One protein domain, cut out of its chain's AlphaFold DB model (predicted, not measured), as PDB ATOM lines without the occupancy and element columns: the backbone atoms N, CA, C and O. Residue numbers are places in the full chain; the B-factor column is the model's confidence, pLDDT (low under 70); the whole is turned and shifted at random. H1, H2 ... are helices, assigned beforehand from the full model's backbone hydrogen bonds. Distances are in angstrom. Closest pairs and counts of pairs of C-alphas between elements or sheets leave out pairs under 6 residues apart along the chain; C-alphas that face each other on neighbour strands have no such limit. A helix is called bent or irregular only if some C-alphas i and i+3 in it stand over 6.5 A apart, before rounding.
ATOM      1  N   LEU A 213     -73.915  31.183   6.403       89.69
ATOM      2  CA  LEU A 213     -74.114  31.885   5.132       89.69
ATOM      3  C   LEU A 213     -73.328  33.201   5.089       89.69
ATOM      4  O   LEU A 213     -72.711  33.512   4.070       89.69
ATOM      5  N   ILE A 214     -73.292  33.936   6.204       92.56
ATOM      6  CA  ILE A 214     -72.503  35.167   6.331       92.56
ATOM      7  C   ILE A 214     -71.002  34.858   6.257       92.56
ATOM      8  O   ILE A 214     -70.286  35.525   5.514       92.56
ATOM      9  N   GLY A 215     -70.527  33.815   6.949       96.06
ATOM     10  CA  GLY A 215     -69.123  33.396   6.894       96.06
ATOM     11  C   GLY A 215     -68.669  33.000   5.484       96.06
ATOM     12  O   GLY A 215     -67.608  33.425   5.028       96.06
ATOM     13  N   LEU A 216     -69.498  32.253   4.748       92.19
ATOM     14  CA  LEU A 216     -69.213  31.873   3.359       92.19
ATOM     15  C   LEU A 216     -69.206  33.077   2.408       92.19
ATOM     16  O   LEU A 216     -68.346  33.152   1.529       92.19
ATOM     17  N   ALA A 217     -70.123  34.030   2.587       92.38
ATOM     18  CA  ALA A 217     -70.139  35.260   1.801       92.38
ATOM     19  C   ALA A 217     -68.880  36.108   2.047       92.38
ATOM     20  O   ALA A 217     -68.295  36.627   1.098       92.38
ATOM     21  N   PHE A 218     -68.429  36.195   3.302       92.81
ATOM     22  CA  PHE A 218     -67.219  36.931   3.669       92.81
ATOM     23  C   PHE A 218     -65.950  36.277   3.107       92.81
ATOM     24  O   PHE A 218     -65.091  36.964   2.557       92.81
ATOM     25  N   ASN A 219     -65.855  34.945   3.168       90.00
ATOM     26  CA  ASN A 219     -64.738  34.207   2.576       90.00
ATOM     27  C   ASN A 219     -64.672  34.407   1.058       90.00
ATOM     28  O   ASN A 219     -63.602  34.690   0.525       90.00
ATOM     29  N   ARG A 220     -65.820  34.361   0.373       90.50
ATOM     30  CA  ARG A 220     -65.886  34.601  -1.073       90.50
ATOM     31  C   ARG A 220     -65.490  36.032  -1.445       90.50
ATOM     32  O   ARG A 220     -64.727  36.227  -2.383       90.50
ATOM     33  N   ALA A 221     -65.944  37.022  -0.677       92.88
ATOM     34  CA  ALA A 221     -65.555  38.416  -0.882       92.88
ATOM     35  C   ALA A 221     -64.042  38.638  -0.687       92.88
ATOM     36  O   ALA A 221     -63.432  39.397  -1.440       92.88
ATOM     37  N   ASN A 222     -63.423  37.953   0.280       90.31
ATOM     38  CA  ASN A 222     -61.977  38.018   0.507       90.31
ATOM     39  C   ASN A 222     -61.172  37.367  -0.628       90.31
ATOM     40  O   ASN A 222     -60.153  37.918  -1.048       90.31
ATOM     41  N   GLU A 223     -61.626  36.226  -1.151       90.75
ATOM     42  CA  GLU A 223     -61.008  35.581  -2.317       90.75
ATOM     43  C   GLU A 223     -61.091  36.479  -3.560       90.75
ATOM     44  O   GLU A 223     -60.077  36.715  -4.225       90.75
ATOM     45  N   ASP A 224     -62.263  37.061  -3.829       91.44
ATOM     46  CA  ASP A 224     -62.470  37.977  -4.955       91.44
ATOM     47  C   ASP A 224     -61.611  39.251  -4.818       91.44
ATOM     48  O   ASP A 224     -61.021  39.725  -5.797       91.44
ATOM     49  N   ALA A 225     -61.458  39.780  -3.597       90.19
ATOM     50  CA  ALA A 225     -60.585  40.919  -3.313       90.19
ATOM     51  C   ALA A 225     -59.099  40.598  -3.554       90.19
ATOM     52  O   ALA A 225     -58.379  41.419  -4.129       90.19
ATOM     53  N   ALA A 226     -58.634  39.401  -3.179       88.94
ATOM     54  CA  ALA A 226     -57.258  38.968  -3.430       88.94
ATOM     55  C   ALA A 226     -56.966  38.809  -4.934       88.94
ATOM     56  O   ALA A 226     -55.910  39.228  -5.418       88.94
ATOM     57  N   VAL A 227     -57.922  38.265  -5.699       88.25
ATOM     58  CA  VAL A 227     -57.823  38.154  -7.164       88.25
ATOM     59  C   VAL A 227     -57.770  39.538  -7.819       88.25
ATOM     60  O   VAL A 227     -56.938  39.772  -8.702       88.25
ATOM     61  N   LEU A 228     -58.602  40.481  -7.364       83.94
ATOM     62  CA  LEU A 228     -58.579  41.866  -7.839       83.94
ATOM     63  C   LEU A 228     -57.247  42.559  -7.522       83.94
ATOM     64  O   LEU A 228     -56.658  43.163  -8.419       83.94
ATOM     65  N   ALA A 229     -56.730  42.427  -6.298       80.94
ATOM     66  CA  ALA A 229     -55.449  43.016  -5.900       80.94
ATOM     67  C   ALA A 229     -54.279  42.492  -6.754       80.94
ATOM     68  O   ALA A 229     -53.470  43.277  -7.255       80.94
ATOM     69  N   SER A 230     -54.239  41.180  -7.006       85.00
ATOM     70  CA  SER A 230     -53.229  40.544  -7.863       85.00
ATOM     71  C   SER A 230     -53.306  41.026  -9.320       85.00
ATOM     72  O   SER A 230     -52.290  41.356  -9.939       85.00
ATOM     73  N   SER A 231     -54.522  41.154  -9.862       85.19
ATOM     74  CA  SER A 231     -54.754  41.676 -11.216       85.19
ATOM     75  C   SER A 231     -54.279  43.127 -11.366       85.19
ATOM     76  O   SER A 231     -53.574  43.461 -12.325       85.19
ATOM     77  N   TYR A 232     -54.582  43.987 -10.387       78.12
ATOM     78  CA  TYR A 232     -54.119  45.377 -10.376       78.12
ATOM     79  C   TYR A 232     -52.593  45.481 -10.296       78.12
ATOM     80  O   TYR A 232     -51.993  46.262 -11.037       78.12
ATOM     81  N   GLN A 233     -51.952  44.659  -9.463       76.00
ATOM     82  CA  GLN A 233     -50.496  44.646  -9.327       76.00
ATOM     83  C   GLN A 233     -49.808  44.214 -10.633       76.00
ATOM     84  O   GLN A 233     -48.837  44.843 -11.061       76.00
ATOM     85  N   LYS A 234     -50.352  43.201 -11.322       75.81
ATOM     86  CA  LYS A 234     -49.851  42.735 -12.624       75.81
ATOM     87  C   LYS A 234     -49.982  43.802 -13.713       75.81
ATOM     88  O   LYS A 234     -49.040  44.022 -14.471       75.81
ATOM     89  N   ASN A 235     -51.114  44.501 -13.771       77.06
ATOM     90  CA  ASN A 235     -51.333  45.557 -14.762       77.06
ATOM     91  C   ASN A 235     -50.466  46.796 -14.498       77.06
ATOM     92  O   ASN A 235     -49.919  47.363 -15.441       77.06
ATOM     93  N   TYR A 236     -50.271  47.177 -13.233       72.38
ATOM     94  CA  TYR A 236     -49.374  48.274 -12.862       72.38
ATOM     95  C   TYR A 236     -47.927  47.995 -13.285       72.38
ATOM     96  O   TYR A 236     -47.253  48.865 -13.840       72.38
ATOM     97  N   LEU A 237     -47.467  46.758 -13.084       73.44
ATOM     98  CA  LEU A 237     -46.147  46.317 -13.522       73.44
ATOM     99  C   LEU A 237     -46.022  46.330 -15.043       73.44
ATOM    100  O   LEU A 237     -45.070  46.917 -15.538       73.44
ATOM    101  N   ASN A 238     -46.995  45.792 -15.781       74.50
ATOM    102  CA  ASN A 238     -46.971  45.809 -17.248       74.50
ATOM    103  C   ASN A 238     -46.927  47.237 -17.813       74.50
ATOM    104  O   ASN A 238     -46.199  47.498 -18.766       74.50
ATOM    105  N   VAL A 239     -47.666  48.178 -17.218       74.38
ATOM    106  CA  VAL A 239     -47.637  49.592 -17.628       74.38
ATOM    107  C   VAL A 239     -46.286  50.233 -17.303       74.38
ATOM    108  O   VAL A 239     -45.742  50.960 -18.133       74.38
ATOM    109  N   LYS A 240     -45.709  49.947 -16.127       77.94
ATOM    110  CA  LYS A 240     -44.381  50.452 -15.752       77.94
ATOM    111  C   LYS A 240     -43.294  49.881 -16.668       77.94
ATOM    112  O   LYS A 240     -42.424  50.629 -17.096       77.94
ATOM    113  N   LEU A 241     -43.399  48.610 -17.045       74.88
ATOM    114  CA  LEU A 241     -42.438  47.914 -17.899       74.88
ATOM    115  C   LEU A 241     -42.553  48.348 -19.370       74.88
ATOM    116  O   LEU A 241     -41.547  48.666 -19.994       74.88
ATOM    117  N   LEU A 242     -43.771  48.528 -19.895       75.19
ATOM    118  CA  LEU A 242     -43.991  49.157 -21.206       75.19
ATOM    119  C   LEU A 242     -43.426  50.580 -21.254       75.19
ATOM    120  O   LEU A 242     -42.787  50.962 -22.236       75.19
ATOM    121  N   ARG A 243     -43.605  51.356 -20.179       73.44
ATOM    122  CA  ARG A 243     -42.998  52.684 -20.051       73.44
ATOM    123  C   ARG A 243     -41.469  52.599 -20.036       73.44
ATOM    124  O   ARG A 243     -40.830  53.430 -20.671       73.44
ATOM    125  N   MET A 244     -40.893  51.584 -19.387       78.25
ATOM    126  CA  MET A 244     -39.448  51.327 -19.386       78.25
ATOM    127  C   MET A 244     -38.921  50.967 -20.782       78.25
ATOM    128  O   MET A 244     -37.897  51.510 -21.186       78.25
ATOM    129  N   CYS A 245     -39.631  50.142 -21.558       72.88
ATOM    130  CA  CYS A 245     -39.228  49.802 -22.927       72.88
ATOM    131  C   CYS A 245     -39.252  51.017 -23.863       72.88
ATOM    132  O   CYS A 245     -38.338  51.191 -24.668       72.88
ATOM    133  N   VAL A 246     -40.266  51.880 -23.741       75.00
ATOM    134  CA  VAL A 246     -40.359  53.124 -24.526       75.00
ATOM    135  C   VAL A 246     -39.235  54.096 -24.154       75.00
ATOM    136  O   VAL A 246     -38.652  54.716 -25.038       75.00
ATOM    137  N   TYR A 247     -38.889  54.194 -22.868       69.62
ATOM    138  CA  TYR A 247     -37.838  55.097 -22.385       69.62
ATOM    139  C   TYR A 247     -36.426  54.616 -22.748       69.62
ATOM    140  O   TYR A 247     -35.579  55.419 -23.120       69.62
ATOM    141  N   ALA A 248     -36.178  53.303 -22.695       72.56
ATOM    142  CA  ALA A 248     -34.894  52.711 -23.074       72.56
ATOM    143  C   ALA A 248     -34.594  52.837 -24.579       72.56
ATOM    144  O   ALA A 248     -33.431  52.898 -24.977       72.56
ATOM    145  N   LEU A 249     -35.632  52.889 -25.420       75.44
ATOM    146  CA  LEU A 249     -35.503  53.133 -26.861       75.44
ATOM    147  C   LEU A 249     -35.221  54.607 -27.190       75.44
ATOM    148  O   LEU A 249     -34.689  54.901 -28.262       75.44
ATOM    149  N   ASP A 250     -35.542  55.524 -26.276       81.81
ATOM    150  CA  ASP A 250     -35.305  56.950 -26.448       81.81
ATOM    151  C   ASP A 250     -33.889  57.342 -26.007       81.81
ATOM    152  O   ASP A 250     -33.636  57.937 -24.957       81.81
ATOM    153  N   MET A 251     -32.930  57.021 -26.874       72.06
ATOM    154  CA  MET A 251     -31.521  57.377 -26.700       72.06
ATOM    155  C   MET A 251     -31.247  58.877 -26.919       72.06
ATOM    156  O   MET A 251     -30.080  59.255 -27.036       72.06
ATOM    157  N   SER A 252     -32.274  59.734 -26.991       81.38
ATOM    158  CA  SER A 252     -32.114  61.190 -27.100       81.38
ATOM    159  C   SER A 252     -31.946  61.895 -25.747       81.38
ATOM    160  O   SER A 252     -31.529  63.051 -25.707       81.38
ATOM    161  N   LYS A 253     -32.196  61.195 -24.633       86.75
ATOM    162  CA  LYS A 253     -32.123  61.773 -23.282       86.75
ATOM    163  C   LYS A 253     -30.691  61.998 -22.784       86.75
ATOM    164  O   LYS A 253     -29.813  61.200 -23.127       86.75
ATOM    165  N   PRO A 254     -30.430  63.037 -21.971       91.06
ATOM    166  CA  PRO A 254     -29.123  63.260 -21.347       91.06
ATOM    167  C   PRO A 254     -28.707  62.079 -20.451       91.06
ATOM    168  O   PRO A 254     -29.545  61.279 -20.031       91.06
ATOM    169  N   LEU A 255     -27.399  61.921 -20.226       83.19
ATOM    170  CA  LEU A 255     -26.809  60.754 -19.553       83.19
ATOM    171  C   LEU A 255     -27.360  60.584 -18.129       83.19
ATOM    172  O   LEU A 255     -27.683  59.470 -17.727       83.19
ATOM    173  N   GLU A 256     -27.548  61.694 -17.423       89.56
ATOM    174  CA  GLU A 256     -28.022  61.758 -16.041       89.56
ATOM    175  C   GLU A 256     -29.432  61.156 -15.894       89.56
ATOM    176  O   GLU A 256     -29.676  60.349 -14.999       89.56
ATOM    177  N   GLU A 257     -30.343  61.445 -16.834       89.06
ATOM    178  CA  GLU A 257     -31.694  60.856 -16.848       89.06
ATOM    179  C   GLU A 257     -31.668  59.345 -17.118       89.06
ATOM    180  O   GLU A 257     -32.542  58.603 -16.658       89.06
ATOM    181  N   ARG A 258     -30.680  58.862 -17.882       86.12
ATOM    182  CA  ARG A 258     -30.522  57.425 -18.137       86.12
ATOM    183  C   ARG A 258     -29.960  56.720 -16.914       86.12
ATOM    184  O   ARG A 258     -30.391  55.610 -16.615       86.12
ATOM    185  N   GLU A 259     -29.010  57.330 -16.218       86.06
ATOM    186  CA  GLU A 259     -28.438  56.771 -14.994       86.06
ATOM    187  C   GLU A 259     -29.488  56.634 -13.889       86.06
ATOM    188  O   GLU A 259     -29.567  55.568 -13.269       86.06
ATOM    189  N   GLU A 260     -30.341  57.649 -13.711       89.38
ATOM    190  CA  GLU A 260     -31.489  57.609 -12.797       89.38
ATOM    191  C   GLU A 260     -32.481  56.502 -13.198       89.38
ATOM    192  O   GLU A 260     -32.850  55.658 -12.380       89.38
ATOM    193  N   PHE A 261     -32.820  56.408 -14.487       87.38
ATOM    194  CA  PHE A 261     -33.683  55.345 -15.003       87.38
ATOM    195  C   PHE A 261     -33.116  53.938 -14.752       87.38
ATOM    196  O   PHE A 261     -33.826  53.040 -14.294       87.38
ATOM    197  N   TRP A 262     -31.829  53.715 -15.030       88.81
ATOM    198  CA  TRP A 262     -31.192  52.420 -14.795       88.81
ATOM    199  C   TRP A 262     -31.041  52.107 -13.303       88.81
ATOM    200  O   TRP A 262     -31.027  50.930 -12.938       88.81
ATOM    201  N   ALA A 263     -30.959  53.115 -12.431       88.00
ATOM    202  CA  ALA A 263     -31.014  52.916 -10.986       88.00
ATOM    203  C   ALA A 263     -32.385  52.382 -10.546       88.00
ATOM    204  O   ALA A 263     -32.433  51.388  -9.820       88.00
ATOM    205  N   ASP A 264     -33.475  52.941 -11.075       86.38
ATOM    206  CA  ASP A 264     -34.837  52.455 -10.828       86.38
ATOM    207  C   ASP A 264     -35.051  51.026 -11.344       86.38
ATOM    208  O   ASP A 264     -35.647  50.189 -10.662       86.38
ATOM    209  N   VAL A 265     -34.538  50.712 -12.540       82.12
ATOM    210  CA  VAL A 265     -34.586  49.351 -13.104       82.12
ATOM    211  C   VAL A 265     -33.876  48.371 -12.166       82.12
ATOM    212  O   VAL A 265     -34.421  47.311 -11.852       82.12
ATOM    213  N   ARG A 266     -32.675  48.725 -11.688       84.00
ATOM    214  CA  ARG A 266     -31.906  47.892 -10.754       84.00
ATOM    215  C   ARG A 266     -32.639  47.703  -9.428       84.00
ATOM    216  O   ARG A 266     -32.700  46.576  -8.954       84.00
ATOM    217  N   ASP A 267     -33.238  48.748  -8.862       84.44
ATOM    218  CA  ASP A 267     -34.018  48.650  -7.619       84.44
ATOM    219  C   ASP A 267     -35.228  47.708  -7.769       84.44
ATOM    220  O   ASP A 267     -35.475  46.856  -6.914       84.44
ATOM    221  N   ILE A 268     -35.936  47.774  -8.903       82.81
ATOM    222  CA  ILE A 268     -37.051  46.862  -9.214       82.81
ATOM    223  C   ILE A 268     -36.566  45.411  -9.331       82.81
ATOM    224  O   ILE A 268     -37.220  44.500  -8.818       82.81
ATOM    225  N   LEU A 269     -35.428  45.188  -9.993       79.94
ATOM    226  CA  LEU A 269     -34.847  43.855 -10.159       79.94
ATOM    227  C   LEU A 269     -34.319  43.280  -8.840       79.94
ATOM    228  O   LEU A 269     -34.472  42.085  -8.609       79.94
ATOM    229  N   VAL A 270     -33.755  44.118  -7.965       82.19
ATOM    230  CA  VAL A 270     -33.285  43.727  -6.625       82.19
ATOM    231  C   VAL A 270     -34.453  43.369  -5.702       82.19
ATOM    232  O   VAL A 270     -34.329  42.458  -4.888       82.19
ATOM    233  N   LYS A 271     -35.599  44.048  -5.838       80.00
ATOM    234  CA  LYS A 271     -36.813  43.776  -5.046       80.00
ATOM    235  C   LYS A 271     -37.579  42.522  -5.484       80.00
ATOM    236  O   LYS A 271     -38.446  42.061  -4.746       80.00
ATOM    237  N   ARG A 272     -37.300  41.978  -6.671       82.19
ATOM    238  CA  ARG A 272     -37.924  40.750  -7.188       82.19
ATOM    239  C   ARG A 272     -37.112  39.518  -6.803       82.19
ATOM    240  O   ARG A 272     -35.886  39.555  -6.747       82.19
TER     241      ARG A 272
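Overview. This is residues 213 to 272 of the 368 residues of an uncharacterized protein of Eumeta variegata (UniProt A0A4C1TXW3). One long, straight helix, H1, makes nearly the whole length of the model, and a shorter helix, H2, folds back beside its far end after a tight link, like a hook with a long shaft. The two helices are near each other at that end, while residues 213 to 240 of H1 stick out free. The printed part has 60 residues with two named helices, H1 then H2, and no named strand; its class is all helix. It is extended, with a radius of gyration of the C-alphas of 18.5 A and spans of 61 by 20 by 12 A.

Along the chain. Find C-alpha 213 at (-74.114, 31.885, 5.132); from there H1 runs through residues 213 to 249, 54.5 A from first to last C-alpha, and ends at C-alpha 249 at (-35.503, 53.133, -26.861). Residues 250 to 254 follow as the link. H2, residues 255 to 271, begins at C-alpha 255 at (-26.809, 60.754, -19.553) and measures 24.5 A. Neither helix is bent.

Arrangement. Look along x: it rises from -74.114 to -35.503 between the ends of H1 and falls from -26.809 to -36.813 between those of H2. H1 and H2 are near each other, with 10 pairs of C-alphas within 10 A; their closest C-alphas are 8.1 A apart. In H1 and H2 every O i to N i+4 pair is within hydrogen-bond range.

Size, cuts and confidence. The outline is a rod, and the two C-alphas farthest apart are those of Leu 213 and Pro 254, at 60.9 A. Residues 251 to 257 and 266 to 272 also stand free. The printed part has no cut, and the link from H1 to H2 is tight. The mean pLDDT of the printed part is 83.3, and residue 247 is under 70.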